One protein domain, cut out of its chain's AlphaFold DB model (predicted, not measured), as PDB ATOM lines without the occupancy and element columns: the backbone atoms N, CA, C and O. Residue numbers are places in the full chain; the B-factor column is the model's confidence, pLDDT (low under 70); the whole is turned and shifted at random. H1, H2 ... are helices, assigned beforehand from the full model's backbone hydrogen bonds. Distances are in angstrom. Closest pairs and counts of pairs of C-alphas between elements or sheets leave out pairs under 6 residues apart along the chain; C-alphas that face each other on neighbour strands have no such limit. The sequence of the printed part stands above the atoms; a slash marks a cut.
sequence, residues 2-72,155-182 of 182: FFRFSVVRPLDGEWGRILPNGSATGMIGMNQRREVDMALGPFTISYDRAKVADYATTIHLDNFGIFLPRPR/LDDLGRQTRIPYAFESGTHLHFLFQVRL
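AT A GLANCE: This is residues 2 to 72 and 155 to 182 of the 182 residues of the protein "Glutamate receptor" of Portunus trituberculatus (UniProt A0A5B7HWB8). This domain has little regular structure: it is a loose, elongated winding of loops with four short helices set in it. H1 and H2 sit among loops toward one end, H3 is at the other end, and H4 lies between. The 99 printed residues hold H1, H2, H3 and H4 in that order and no named strand; the class is all helix, with 24 residues in named elements. The radius of gyration of the C-alphas is 16.3 A, and the spans are 51 by 33 by 26 A.

IN THESE COORDINATES: Residues 2 to 25 come before H1, residues 26 to 32, 9.9 A long from C-alpha 26 at (25.614, 36.500, 4.274). H2 is residues 47 to 50, 5.2 A. H3 is residues 155 to 160, 8.7 A. H4 is residues 173 to 179, 10.1 A, ending with C-alpha 179 at (21.190, 33.820, 21.040).

HOW THE PARTS SIT: H1 and H2 are close but not clearly touching; their closest C-alphas, of Ile 28 and Arg 49, are 7.9 A apart. H3 and H4 are apart from each other and from H1 and H2. Every O i to N i+4 pair is within hydrogen-bond range in H1, H3 and H4; H2 is too short for one.

THE WHOLE: The C-alphas of Phe 2 and Thr 162, the two farthest apart, are 54.3 A apart. Residues 73 to 154 are not printed, and C-alphas 72 and 155 are 21.0 A apart across this cut. The links H1 to H2 and H3 to H4 are long. Residues 180 to 182 have pLDDT under 70.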
ATOM      1  N   PHE A   2      49.368  37.536 -10.221       83.12
ATOM      2  CA  PHE A   2      48.524  38.536 -10.892       83.12
ATOM      3  C   PHE A   2      47.141  37.930 -11.127       83.12
ATOM      4  O   PHE A   2      47.019  36.966 -11.879       83.12
ATOM      5  N   PHE A   3      46.118  38.483 -10.480       90.00
ATOM      6  CA  PHE A   3      44.731  38.051 -10.636       90.00
ATOM      7  C   PHE A   3      43.858  39.235 -11.017       90.00
ATOM      8  O   PHE A   3      44.109  40.364 -10.595       90.00
ATOM      9  N   ARG A   4      42.793  38.952 -11.762       92.81
ATOM     10  CA  ARG A   4      41.700  39.891 -11.993       92.81
ATOM     11  C   ARG A   4      40.573  39.532 -11.033       92.81
ATOM     12  O   ARG A   4      40.163  38.380 -10.998       92.81
ATOM     13  N   PHE A   5      40.097  40.503 -10.264       92.62
ATOM     14  CA  PHE A   5      39.044  40.295  -9.275       92.62
ATOM     15  C   PHE A   5      37.859  41.221  -9.544       92.62
ATOM     16  O   PHE A   5      38.012  42.312 -10.098       92.62
ATOM     17  N   SER A   6      36.678  40.779  -9.127       94.38
ATOM     18  CA  SER A   6      35.465  41.590  -9.058       94.38
ATOM     19  C   SER A   6      34.908  41.507  -7.649       94.38
ATOM     20  O   SER A   6      34.764  40.416  -7.103       94.38
ATOM     21  N   VAL A   7      34.599  42.655  -7.059       93.31
ATOM     22  CA  VAL A   7      34.052  42.714  -5.704       93.31
ATOM     23  C   VAL A   7      32.538  42.594  -5.775       93.31
ATOM     24  O   VAL A   7      31.884  43.385  -6.453       93.31
ATOM     25  N   VAL A   8      31.990  41.628  -5.044       94.06
ATOM     26  CA  VAL A   8      30.549  41.410  -4.908       94.06
ATOM     27  C   VAL A   8      30.174  41.609  -3.445       94.06
ATOM     28  O   VAL A   8      30.912  41.203  -2.550       94.06
ATOM     29  N   ARG A   9      29.045  42.275  -3.197       92.44
ATOM     30  CA  ARG A   9      28.500  42.468  -1.848       92.44
ATOM     31  C   ARG A   9      27.339  41.501  -1.614       92.44
ATOM     32  O   ARG A   9      26.598  41.238  -2.563       92.44
ATOM     33  N   PRO A  10      27.155  41.005  -0.382       91.31
ATOM     34  CA  PRO A  10      26.014  40.163  -0.050       91.31
ATOM     35  C   PRO A  10      24.699  40.942  -0.161       91.31
ATOM     36  O   PRO A  10      24.638  42.121   0.189       91.31
ATOM     37  N   LEU A  11      23.646  40.277  -0.645       87.25
ATOM     38  CA  LEU A  11      22.317  40.877  -0.833       87.25
ATOM     39  C   LEU A  11      21.619  41.200   0.495       87.25
ATOM     40  O   LEU A  11      20.861  42.161   0.575       87.25
ATOM     41  N   ASP A  12      21.875  40.394   1.522       89.50
ATOM     42  CA  ASP A  12      21.309  40.526   2.868       89.50
ATOM     43  C   ASP A  12      22.140  41.437   3.787       89.50
ATOM     44  O   ASP A  12      21.685  41.795   4.869       89.50
ATOM     45  N   GLY A  13      23.348  41.831   3.365       90.00
ATOM     46  CA  GLY A  13      24.259  42.644   4.170       90.00
ATOM     47  C   GLY A  13      24.831  41.928   5.399       90.00
ATOM     48  O   GLY A  13      25.467  42.580   6.223       90.00
ATOM     49  N   GLU A  14      24.632  40.612   5.544       90.31
ATOM     50  CA  GLU A  14      25.096  39.861   6.713       90.31
ATOM     51  C   GLU A  14      26.505  39.278   6.506       90.31
ATOM     52  O   GLU A  14      26.942  38.952   5.397       90.31
ATOM     53  N   TRP A  15      27.226  39.063   7.608       90.81
ATOM     54  CA  TRP A  15      28.517  38.364   7.588       90.81
ATOM     55  C   TRP A  15      28.341  36.872   7.315       90.81
ATOM     56  O   TRP A  15      29.040  36.286   6.490       90.81
ATOM     57  N   GLY A  16      27.386  36.267   8.015       89.81
ATOM     58  CA  GLY A  16      26.906  34.927   7.734       89.81
ATOM     59  C   GLY A  16      26.522  34.167   8.987       89.81
ATOM     60  O   GLY A  16      27.366  33.758   9.796       89.81
ATOM     61  N   ARG A  17      25.216  34.001   9.164       88.19
ATOM     62  CA  ARG A  17      24.619  33.252  10.261       88.19
ATOM     63  C   ARG A  17      24.389  31.819   9.808       88.19
ATOM     64  O   ARG A  17      23.817  31.591   8.746       88.19
ATOM     65  N   ILE A  18      24.810  30.870  10.637       88.31
ATOM     66  CA  ILE A  18      24.509  29.457  10.424       88.31
ATOM     67  C   ILE A  18      23.083  29.213  10.909       88.31
ATOM     68  O   ILE A  18      22.767  29.445  12.076       88.31
ATOM     69  N   LEU A  19      22.208  28.811   9.995       87.19
ATOM     70  CA  LEU A  19      20.827  28.466  10.296       87.19
ATOM     71  C   LEU A  19      20.751  27.019  10.820       87.19
ATOM     72  O   LEU A  19      21.614  26.200  10.498       87.19
ATOM     73  N   PRO A  20      19.691  26.651  11.566       85.50
ATOM     74  CA  PRO A  20      19.514  25.283  12.071       85.50
ATOM     75  C   PRO A  20      19.468  24.208  10.974       85.50
ATOM     76  O   PRO A  20      19.736  23.042  11.235       85.50
ATOM     77  N   ASN A  21      19.140  24.600   9.741       87.50
ATOM     78  CA  ASN A  21      19.122  23.718   8.574       87.50
ATOM     79  C   ASN A  21      20.524  23.449   7.978       87.50
ATOM     80  O   ASN A  21      20.618  22.762   6.965       87.50
ATOM     81  N   GLY A  22      21.597  24.005   8.556       85.75
ATOM     82  CA  GLY A  22      22.975  23.876   8.066       85.75
ATOM     83  C   GLY A  22      23.345  24.817   6.911       85.75
ATOM     84  O   GLY A  22      24.496  24.825   6.471       85.75
ATOM     85  N   SER A  23      22.402  25.626   6.427       89.38
ATOM     86  CA  SER A  23      22.655  26.674   5.437       89.38
ATOM     87  C   SER A  23      23.168  27.945   6.117       89.38
ATOM     88  O   SER A  23      22.754  28.275   7.232       89.38
ATOM     89  N   ALA A  24      24.056  28.673   5.449       90.06
ATOM     90  CA  ALA A  24      24.562  29.957   5.905       90.06
ATOM     91  C   ALA A  24      23.946  31.125   5.116       90.06
ATOM     92  O   ALA A  24      23.714  31.046   3.906       90.06
ATOM     93  N   THR A  25      23.701  32.236   5.808       91.50
ATOM     94  CA  THR A  25      23.370  33.537   5.200       91.50
ATOM     95  C   THR A  25      24.643  34.339   4.916       91.50
ATOM     96  O   THR A  25      25.754  33.866   5.183       91.50
ATOM     97  N   GLY A  26      24.514  35.552   4.383       92.19
ATOM     98  CA  GLY A  26      25.614  36.500   4.274       92.19
ATOM     99  C   GLY A  26      26.746  36.058   3.359       92.19
ATOM    100  O   GLY A  26      26.601  35.182   2.503       92.19
ATOM    101  N   MET A  27      27.918  36.642   3.591       93.75
ATOM    102  CA  MET A  27      29.134  36.318   2.839       93.75
ATOM    103  C   MET A  27      29.546  34.845   2.971       93.75
ATOM    104  O   MET A  27      29.981  34.243   1.989       93.75
ATOM    105  N   ILE A  28      29.368  34.234   4.148       92.69
ATOM    106  CA  ILE A  28      29.642  32.796   4.339       92.69
ATOM    107  C   ILE A  28      28.680  31.947   3.497       92.69
ATOM    108  O   ILE A  28      29.101  30.976   2.876       92.69
ATOM    109  N   GLY A  29      27.407  32.337   3.420       92.88
ATOM    110  CA  GLY A  29      26.405  31.680   2.589       92.88
ATOM    111  C   GLY A  29      26.713  31.745   1.100       92.88
ATOM    112  O   GLY A  29      26.582  30.740   0.405       92.88
ATOM    113  N   MET A  30      27.162  32.904   0.610       94.12
ATOM    114  CA  MET A  30      27.596  33.049  -0.785       94.12
ATOM    115  C   MET A  30      28.768  32.113  -1.102       94.12
ATOM    116  O   MET A  30      28.777  31.475  -2.153       94.12
ATOM    117  N   ASN A  31      29.721  31.978  -0.174       93.06
ATOM    118  CA  ASN A  31      30.843  31.050  -0.319       93.06
ATOM    119  C   ASN A  31      30.367  29.583  -0.312       93.06
ATOM    120  O   ASN A  31      30.735  28.802  -1.185       93.06
ATOM    121  N   GLN A  32      29.469  29.219   0.613       92.50
ATOM    122  CA  GLN A  32      28.892  27.869   0.705       92.50
ATOM    123  C   GLN A  32      28.127  27.475  -0.571       92.50
ATOM    124  O   GLN A  32      28.212  26.332  -1.022       92.50
ATOM    125  N   ARG A  33      27.396  28.421  -1.177       93.06
ATOM    126  CA  ARG A  33      26.638  28.224  -2.426       93.06
ATOM    127  C   ARG A  33      27.483  28.355  -3.698       93.06
ATOM    128  O   ARG A  33      26.934  28.201  -4.786       93.06
ATOM    129  N   ARG A  34      28.797  28.590  -3.580       93.44
ATOM    130  CA  ARG A  34      29.726  28.811  -4.707       93.44
ATOM    131  C   ARG A  34      29.339  29.998  -5.602       93.44
ATOM    132  O   ARG A  34      29.539  29.961  -6.812       93.44
ATOM    133  N   GLU A  35      28.780  31.049  -5.006       94.00
ATOM    134  CA  GLU A  35      28.478  32.320  -5.687       94.00
ATOM    135  C   GLU A  35      29.704  33.247  -5.742       94.00
ATOM    136  O   GLU A  35      29.767  34.148  -6.577       94.00
ATOM    137  N   VAL A  36      30.675  33.032  -4.850       94.00
ATOM    138  CA  VAL A  36      31.957  33.745  -4.789       94.00
ATOM    139  C   VAL A  36      33.094  32.747  -4.598       94.00
ATOM    140  O   VAL A  36      32.905  31.719  -3.953       94.00
ATOM    141  N   ASP A  37      34.277  33.070  -5.125       93.56
ATOM    142  CA  ASP A  37      35.472  32.229  -4.967       93.56
ATOM    143  C   ASP A  37      36.144  32.413  -3.599       93.56
ATOM    144  O   ASP A  37      36.759  31.492  -3.067       93.56
ATOM    145  N   MET A  38      36.068  33.627  -3.039       91.81
ATOM    146  CA  MET A  38      36.653  33.979  -1.744       91.81
ATOM    147  C   MET A  38      35.808  35.040  -1.040       91.81
ATOM    148  O   MET A  38      35.415  36.041  -1.641       91.81
ATOM    149  N   ALA A  39      35.598  34.854   0.263       92.50
ATOM    150  CA  ALA A  39      35.030  35.868   1.142       92.50
ATOM    151  C   ALA A  39      36.158  36.578   1.905       92.50
ATOM    152  O   ALA A  39      36.917  35.948   2.642       92.50
ATOM    153  N   LEU A  40      36.264  37.898   1.742       90.06
ATOM    154  CA  LEU A  40      37.276  38.732   2.395       90.06
ATOM    155  C   LEU A  40      36.621  39.671   3.409       90.06
ATOM    156  O   LEU A  40      35.708  40.420   3.071       90.06
ATOM    157  N   GLY A  41      37.112  39.646   4.646       88.44
ATOM    158  CA  GLY A  41      36.637  40.497   5.731       88.44
ATOM    159  C   GLY A  41      37.149  40.028   7.096       88.44
ATOM    160  O   GLY A  41      37.769  38.964   7.178       88.44
ATOM    161  N   PRO A  42      36.899  40.797   8.170       88.88
ATOM    162  CA  PRO A  42      37.201  40.405   9.548       88.88
ATOM    163  C   PRO A  42      36.261  39.284  10.025       88.88
ATOM    164  O   PRO A  42      35.363  39.480  10.844       88.88
ATOM    165  N   PHE A  43      36.435  38.081   9.481       89.88
ATOM    166  CA  PHE A  43      35.646  36.928   9.886       89.88
ATOM    167  C   PHE A  43      36.158  36.346  11.199       89.88
ATOM    168  O   PHE A  43      37.292  35.885  11.296       89.88
ATOM    169  N   THR A  44      35.272  36.268  12.189       89.94
ATOM    170  CA  THR A  44      35.514  35.453  13.378       89.94
ATOM    171  C   THR A  44      35.464  33.972  13.014       89.94
ATOM    172  O   THR A  44      34.451  33.496  12.487       89.94
ATOM    173  N   ILE A  45      36.540  33.254  13.335       90.38
ATOM    174  CA  ILE A  45      36.627  31.801  13.199       90.38
ATOM    175  C   ILE A  45      35.907  31.174  14.393       90.38
ATOM    176  O   ILE A  45      36.311  31.352  15.540       90.38
ATOM    177  N   SER A  46      34.830  30.444  14.125       88.88
ATOM    178  CA  SER A  46      34.088  29.686  15.130       88.88
ATOM    179  C   SER A  46      33.890  28.251  14.666       88.88
ATOM    180  O   SER A  46      33.942  27.971  13.468       88.88
ATOM    181  N   TYR A  47      33.623  27.345  15.608       88.69
ATOM    182  CA  TYR A  47      33.423  25.932  15.292       88.69
ATOM    183  C   TYR A  47      32.307  25.712  14.261       88.69
ATOM    184  O   TYR A  47      32.500  24.993  13.287       88.69
ATOM    185  N   ASP A  48      31.159  26.373  14.420       87.81
ATOM    186  CA  ASP A  48      30.028  26.173  13.508       87.81
ATOM    187  C   ASP A  48      30.254  26.775  12.119       87.81
ATOM    188  O   ASP A  48      29.765  26.227  11.135       87.81
ATOM    189  N   ARG A  49      31.034  27.858  12.013       89.94
ATOM    190  CA  ARG A  49      31.397  28.438  10.713       89.94
ATOM    191  C   ARG A  49      32.492  27.636  10.006       89.94
ATOM    192  O   ARG A  49      32.436  27.488   8.790       89.94
ATOM    193  N   ALA A  50      33.426  27.054  10.756       90.88
ATOM    194  CA  ALA A  50      34.474  26.185  10.219       90.88
ATOM    195  C   ALA A  50      33.934  24.867   9.633       90.88
ATOM    196  O   ALA A  50      34.611  24.228   8.838       90.88
ATOM    197  N   LYS A  51      32.705  24.455   9.981       89.25
ATOM    198  CA  LYS A  51      32.038  23.295   9.356       89.25
ATOM    199  C   LYS A  51      31.560  23.556   7.926       89.25
ATOM    200  O   LYS A  51      31.322  22.599   7.196       89.25
ATOM    201  N   VAL A  52      31.339  24.820   7.557       88.88
ATOM    202  CA  VAL A  52      30.741  25.197   6.262       88.88
ATOM    203  C   VAL A  52      31.698  25.960   5.350       88.88
ATOM    204  O   VAL A  52      31.413  26.096   4.162       88.88
ATOM    205  N   ALA A  53      32.807  26.470   5.887       89.06
ATOM    206  CA  ALA A  53      33.810  27.211   5.138       89.06
ATOM    207  C   ALA A  53      35.211  26.969   5.708       89.06
ATOM    208  O   ALA A  53      35.405  26.975   6.925       89.06
ATOM    209  N   ASP A  54      36.184  26.830   4.809       91.94
ATOM    210  CA  ASP A  54      37.596  26.751   5.163       91.94
ATOM    211  C   ASP A  54      38.179  28.152   5.380       91.94
ATOM    212  O   ASP A  54      37.903  29.091   4.628       91.94
ATOM    213  N   TYR A  55      39.009  28.282   6.413       92.06
ATOM    214  CA  TYR A  55      39.666  29.531   6.780       92.06
ATOM    215  C   TYR A  55      41.161  29.468   6.489       92.06
ATOM    216  O   TYR A  55      41.815  28.442   6.680       92.06
ATOM    217  N   ALA A  56      41.719  30.602   6.069       92.00
ATOM    218  CA  ALA A  56      43.161  30.793   6.049       92.00
ATOM    219  C   ALA A  56      43.720  30.911   7.480       92.00
ATOM    220  O   ALA A  56      42.984  30.927   8.469       92.00
ATOM    221  N   THR A  57      45.043  31.028   7.593       91.94
ATOM    222  CA  THR A  57      45.684  31.322   8.880       91.94
ATOM    223  C   THR A  57      45.228  32.675   9.436       91.94
ATOM    224  O   THR A  57      44.996  33.627   8.687       91.94
ATOM    225  N   THR A  58      45.098  32.764  10.759       90.56
ATOM    226  CA  THR A  58      44.666  33.984  11.441       90.56
ATOM    227  C   THR A  58      45.749  35.052  11.352       90.56
ATOM    228  O   THR A  58      46.812  34.922  11.950       90.56
ATOM    229  N   ILE A  59      45.459  36.132  10.630       92.31
ATOM    230  CA  ILE A  59      46.371  37.279  10.486       92.31
ATOM    231  C   ILE A  59      46.122  38.382  11.522       92.31
ATOM    232  O   ILE A  59      46.985  39.232  11.725       92.31
ATOM    233  N   HIS A  60      44.951  38.387  12.167       91.19
ATOM    234  CA  HIS A  60      44.567  39.410  13.135       91.19
ATOM    235  C   HIS A  60      43.722  38.817  14.265       91.19
ATOM    236  O   HIS A  60      42.854  37.982  14.016       91.19
ATOM    237  N   LEU A  61      43.991  39.250  15.500       90.31
ATOM    238  CA  LEU A  61      43.176  38.943  16.671       90.31
ATOM    239  C   LEU A  61      42.539  40.235  17.171       90.31
ATOM    240  O   LEU A  61      43.251  41.160  17.556       90.31
ATOM    241  N   ASP A  62      41.211  40.248  17.194       87.94
ATOM    242  CA  ASP A  62      40.403  41.333  17.736       87.94
ATOM    243  C   ASP A  62      39.733  40.912  19.043       87.94
ATOM    244  O   ASP A  62      39.441  39.734  19.272       87.94
ATOM    245  N   ASN A  63      39.452  41.903  19.888       86.81
ATOM    246  CA  ASN A  63      38.714  41.723  21.133       86.81
ATOM    247  C   ASN A  63      37.310  42.317  21.014       86.81
ATOM    248  O   ASN A  63      37.102  43.335  20.354       86.81
ATOM    249  N   PHE A  64      36.347  41.718  21.712       86.50
ATOM    250  CA  PHE A  64      35.020  42.307  21.853       86.50
ATOM    251  C   PHE A  64      35.044  43.440  22.882       86.50
ATOM    252  O   PHE A  64      35.586  43.284  23.975       86.50
ATOM    253  N   GLY A  65      34.430  44.568  22.532       88.12
ATOM    254  CA  GLY A  65      34.285  45.730  23.403       88.12
ATOM    255  C   GLY A  65      32.833  46.186  23.481       88.12
ATOM    256  O   GLY A  65      32.066  46.017  22.533       88.12
ATOM    257  N   ILE A  66      32.458  46.770  24.617       88.06
ATOM    258  CA  ILE A  66      31.167  47.440  24.789       88.06
ATOM    259  C   ILE A  66      31.356  48.897  24.375       88.06
ATOM    260  O   ILE A  66      32.197  49.602  24.931       88.06
ATOM    261  N   PHE A  67      30.568  49.355  23.407       89.00
ATOM    262  CA  PHE A  67      30.580  50.752  22.989       89.00
ATOM    263  C   PHE A  67      29.483  51.522  23.714       89.00
ATOM    264  O   PHE A  67      28.306  51.170  23.643       89.00
ATOM    265  N   LEU A  68      29.878  52.595  24.396       88.50
ATOM    266  CA  LEU A  68      28.974  53.487  25.109       88.50
ATOM    267  C   LEU A  68      29.089  54.906  24.549       88.50
ATOM    268  O   LEU A  68      30.166  55.308  24.091       88.50
ATOM    269  N   PRO A  69      28.008  55.703  24.615       84.81
ATOM    270  CA  PRO A  69      28.102  57.132  24.384       84.81
ATOM    271  C   PRO A  69      29.146  57.752  25.309       84.81
ATOM    272  O   PRO A  69      29.298  57.342  26.462       84.81
ATOM    273  N   ARG A  70      29.845  58.777  24.814       85.38
ATOM    274  CA  ARG A  70      30.853  59.485  25.603       85.38
ATOM    275  C   ARG A  70      30.232  59.972  26.926       85.38
ATOM    276  O   ARG A  70      29.238  60.705  26.874       85.38
ATOM    277  N   PRO A  71      30.801  59.610  28.088       81.38
ATOM    278  CA  PRO A  71      30.260  60.025  29.374       81.38
ATOM    279  C   PRO A  71      30.355  61.546  29.524       81.38
ATOM    280  O   PRO A  71      31.278  62.190  29.015       81.38
ATOM    281  N   ARG A  72      29.366  62.138  30.200       78.12
ATOM    282  CA  ARG A  72      29.357  63.577  30.481       78.12
ATOM    283  C   ARG A  72      30.254  63.859  31.681       78.12
ATOM    284  O   ARG A  72      30.214  63.139  32.669       78.12
ATOM    285  N   LEU A 155      30.538  43.328  31.313       85.75
ATOM    286  CA  LEU A 155      29.355  42.580  30.861       85.75
ATOM    287  C   LEU A 155      28.452  42.147  32.024       85.75
ATOM    288  O   LEU A 155      27.239  42.073  31.866       85.75
ATOM    289  N   ASP A 156      29.042  41.867  33.185       88.56
ATOM    290  CA  ASP A 156      28.317  41.499  34.403       88.56
ATOM    291  C   ASP A 156      27.499  42.686  34.934       88.56
ATOM    292  O   ASP A 156      26.335  42.541  35.300       88.56
ATOM    293  N   ASP A 157      28.072  43.888  34.871       88.56
ATOM    294  CA  ASP A 157      27.369  45.130  35.188       88.56
ATOM    295  C   ASP A 157      26.238  45.404  34.183       88.56
ATOM    296  O   ASP A 157      25.100  45.665  34.579       88.56
ATOM    297  N   LEU A 158      26.504  45.200  32.882       87.44
ATOM    298  CA  LEU A 158      25.496  45.299  31.820       87.44
ATOM    299  C   LEU A 158      24.314  44.341  32.044       87.44
ATOM    300  O   LEU A 158      23.177  44.719  31.782       87.44
ATOM    301  N   GLY A 159      24.579  43.124  32.527       86.31
ATOM    302  CA  GLY A 159      23.555  42.115  32.798       86.31
ATOM    303  C   GLY A 159      22.715  42.394  34.048       86.31
ATOM    304  O   GLY A 159      21.558  41.982  34.109       86.31
ATOM    305  N   ARG A 160      23.269  43.100  35.044       89.25
ATOM    306  CA  ARG A 160      22.533  43.479  36.263       89.25
ATOM    307  C   ARG A 160      21.623  44.677  36.055       89.25
ATOM    308  O   ARG A 160      20.570  44.763  36.688       89.25
ATOM    309  N   GLN A 161      22.024  45.621  35.212       85.38
ATOM    310  CA  GLN A 161      21.195  46.782  34.932       85.38
ATOM    311  C   GLN A 161      20.104  46.467  33.899       85.38
ATOM    312  O   GLN A 161      20.316  45.772  32.914       85.38
ATOM    313  N   THR A 162      18.934  47.073  34.071       85.50
ATOM    314  CA  THR A 162      17.841  47.043  33.079       85.50
ATOM    315  C   THR A 162      17.604  48.405  32.426       85.50
ATOM    316  O   THR A 162      16.698  48.569  31.614       85.50
ATOM    317  N   ARG A 163      18.407  49.413  32.794       85.25
ATOM    318  CA  ARG A 163      18.194  50.812  32.401       85.25
ATOM    319  C   ARG A 163      18.644  51.110  30.972       85.25
ATOM    320  O   ARG A 163      18.012  51.929  30.311       85.25
ATOM    321  N   ILE A 164      19.749  50.515  30.522       85.62
ATOM    322  CA  ILE A 164      20.351  50.823  29.219       85.62
ATOM    323  C   ILE A 164      20.030  49.677  28.255       85.62
ATOM    324  O   ILE A 164      20.445  48.546  28.516       85.62
ATOM    325  N   PRO A 165      19.314  49.937  27.147       85.56
ATOM    326  CA  PRO A 165      19.111  48.927  26.122       85.56
ATOM    327  C   PRO A 165      20.442  48.626  25.427       85.56
ATOM    328  O   PRO A 165      21.202  49.537  25.097       85.56
ATOM    329  N   TYR A 166      20.711  47.348  25.187       86.75
ATOM    330  CA  TYR A 166      21.851  46.891  24.399       86.75
ATOM    331  C   TYR A 166      21.366  46.325  23.061       86.75
ATOM    332  O   TYR A 166      20.248  45.824  22.950       86.75
ATOM    333  N   ALA A 167      22.210  46.418  22.038       86.38
ATOM    334  CA  ALA A 167      21.941  45.881  20.712       86.38
ATOM    335  C   ALA A 167      23.212  45.255  20.138       86.38
ATOM    336  O   ALA A 167      24.325  45.677  20.452       86.38
ATOM    337  N   PHE A 168      23.025  44.264  19.273       85.88
ATOM    338  CA  PHE A 168      24.094  43.628  18.515       85.88
ATOM    339  C   PHE A 168      23.832  43.831  17.026       85.88
ATOM    340  O   PHE A 168      22.680  43.880  16.597       85.88
ATOM    341  N   GLU A 169      24.894  43.928  16.231       83.56
ATOM    342  CA  GLU A 169      24.760  43.927  14.776       83.56
ATOM    343  C   GLU A 169      24.275  42.545  14.311       83.56
ATOM    344  O   GLU A 169      24.896  41.510  14.597       83.56
ATOM    345  N   SER A 170      23.138  42.526  13.618       81.38
ATOM    346  CA  SER A 170      22.525  41.312  13.080       81.38
ATOM    347  C   SER A 170      23.459  40.590  12.104       81.38
ATOM    348  O   SER A 170      24.236  41.205  11.382       81.38
ATOM    349  N   GLY A 171      23.412  39.254  12.089       81.31
ATOM    350  CA  GLY A 171      24.224  38.441  11.171       81.31
ATOM    351  C   GLY A 171      25.712  38.318  11.538       81.31
ATOM    352  O   GLY A 171      26.456  37.611  10.851       81.31
ATOM    353  N   THR A 172      26.159  38.952  12.629       86.44
ATOM    354  CA  THR A 172      27.511  38.786  13.186       86.44
ATOM    355  C   THR A 172      27.647  37.517  14.032       86.44
ATOM    356  O   THR A 172      26.666  36.873  14.410       86.44
ATOM    357  N   HIS A 173      28.889  37.145  14.360       85.44
ATOM    358  CA  HIS A 173      29.141  36.036  15.282       85.44
ATOM    359  C   HIS A 173      28.679  36.349  16.718       85.44
ATOM    360  O   HIS A 173      28.198  35.454  17.408       85.44
ATOM    361  N   LEU A 174      28.758  37.616  17.146       85.19
ATOM    362  CA  LEU A 174      28.303  38.053  18.471       85.19
ATOM    363  C   LEU A 174      26.817  37.778  18.690       85.19
ATOM    364  O   LEU A 174      26.438  37.247  19.730       85.19
ATOM    365  N   HIS A 175      25.993  38.077  17.686       82.62
ATOM    366  CA  HIS A 175      24.563  37.793  17.745       82.62
ATOM    367  C   HIS A 175      24.289  36.296  17.992       82.62
ATOM    368  O   HIS A 175      23.435  35.948  18.800       82.62
ATOM    369  N   PHE A 176      25.070  35.401  17.376       79.06
ATOM    370  CA  PHE A 176      24.942  33.955  17.579       79.06
ATOM    371  C   PHE A 176      25.356  33.502  18.988       79.06
ATOM    372  O   PHE A 176      24.671  32.680  19.592       79.06
ATOM    373  N   LEU A 177      26.445  34.053  19.535       82.50
ATOM    374  CA  LEU A 177      26.934  33.688  20.870       82.50
ATOM    375  C   LEU A 177      25.902  33.955  21.972       82.50
ATOM    376  O   LEU A 177      25.762  33.142  22.886       82.50
ATOM    377  N   PHE A 178      25.175  35.070  21.880       79.75
ATOM    378  CA  PHE A 178      24.172  35.445  22.879       79.75
ATOM    379  C   PHE A 178      22.785  34.844  22.615       79.75
ATOM    380  O   PHE A 178      22.019  34.677  23.559       79.75
ATOM    381  N   GLN A 179      22.471  34.450  21.378       70.50
ATOM    382  CA  GLN A 179      21.190  33.820  21.040       70.50
ATOM    383  C   GLN A 179      21.075  32.370  21.546       70.50
ATOM    384  O   GLN A 179      19.975  31.890  21.785       70.50
ATOM    385  N   VAL A 180      22.194  31.657  21.710       56.16
ATOM    386  CA  VAL A 180      22.197  30.231  22.102       56.16
ATOM    387  C   VAL A 180      22.071  30.027  23.627       56.16
ATOM    388  O   VAL A 180      21.938  28.894  24.084       56.16
ATOM    389  N   ARG A 181      22.116  31.093  24.443       42.09
ATOM    390  CA  ARG A 181      22.209  30.998  25.919       42.09
ATOM    391  C   ARG A 181      21.121  31.720  26.727       42.09
ATOM    392  O   ARG A 181      21.237  31.747  27.952       42.09
ATOM    393  N   LEU A 182      20.085  32.254  26.087       43.50
ATOM    394  CA  LEU A 182      18.864  32.745  26.744       43.50
ATOM    395  C   LEU A 182      17.669  31.932  26.250       43.50
ATOM    396  O   LEU A 182      16.790  31.646  27.088       43.50
TER     397      LEU A 182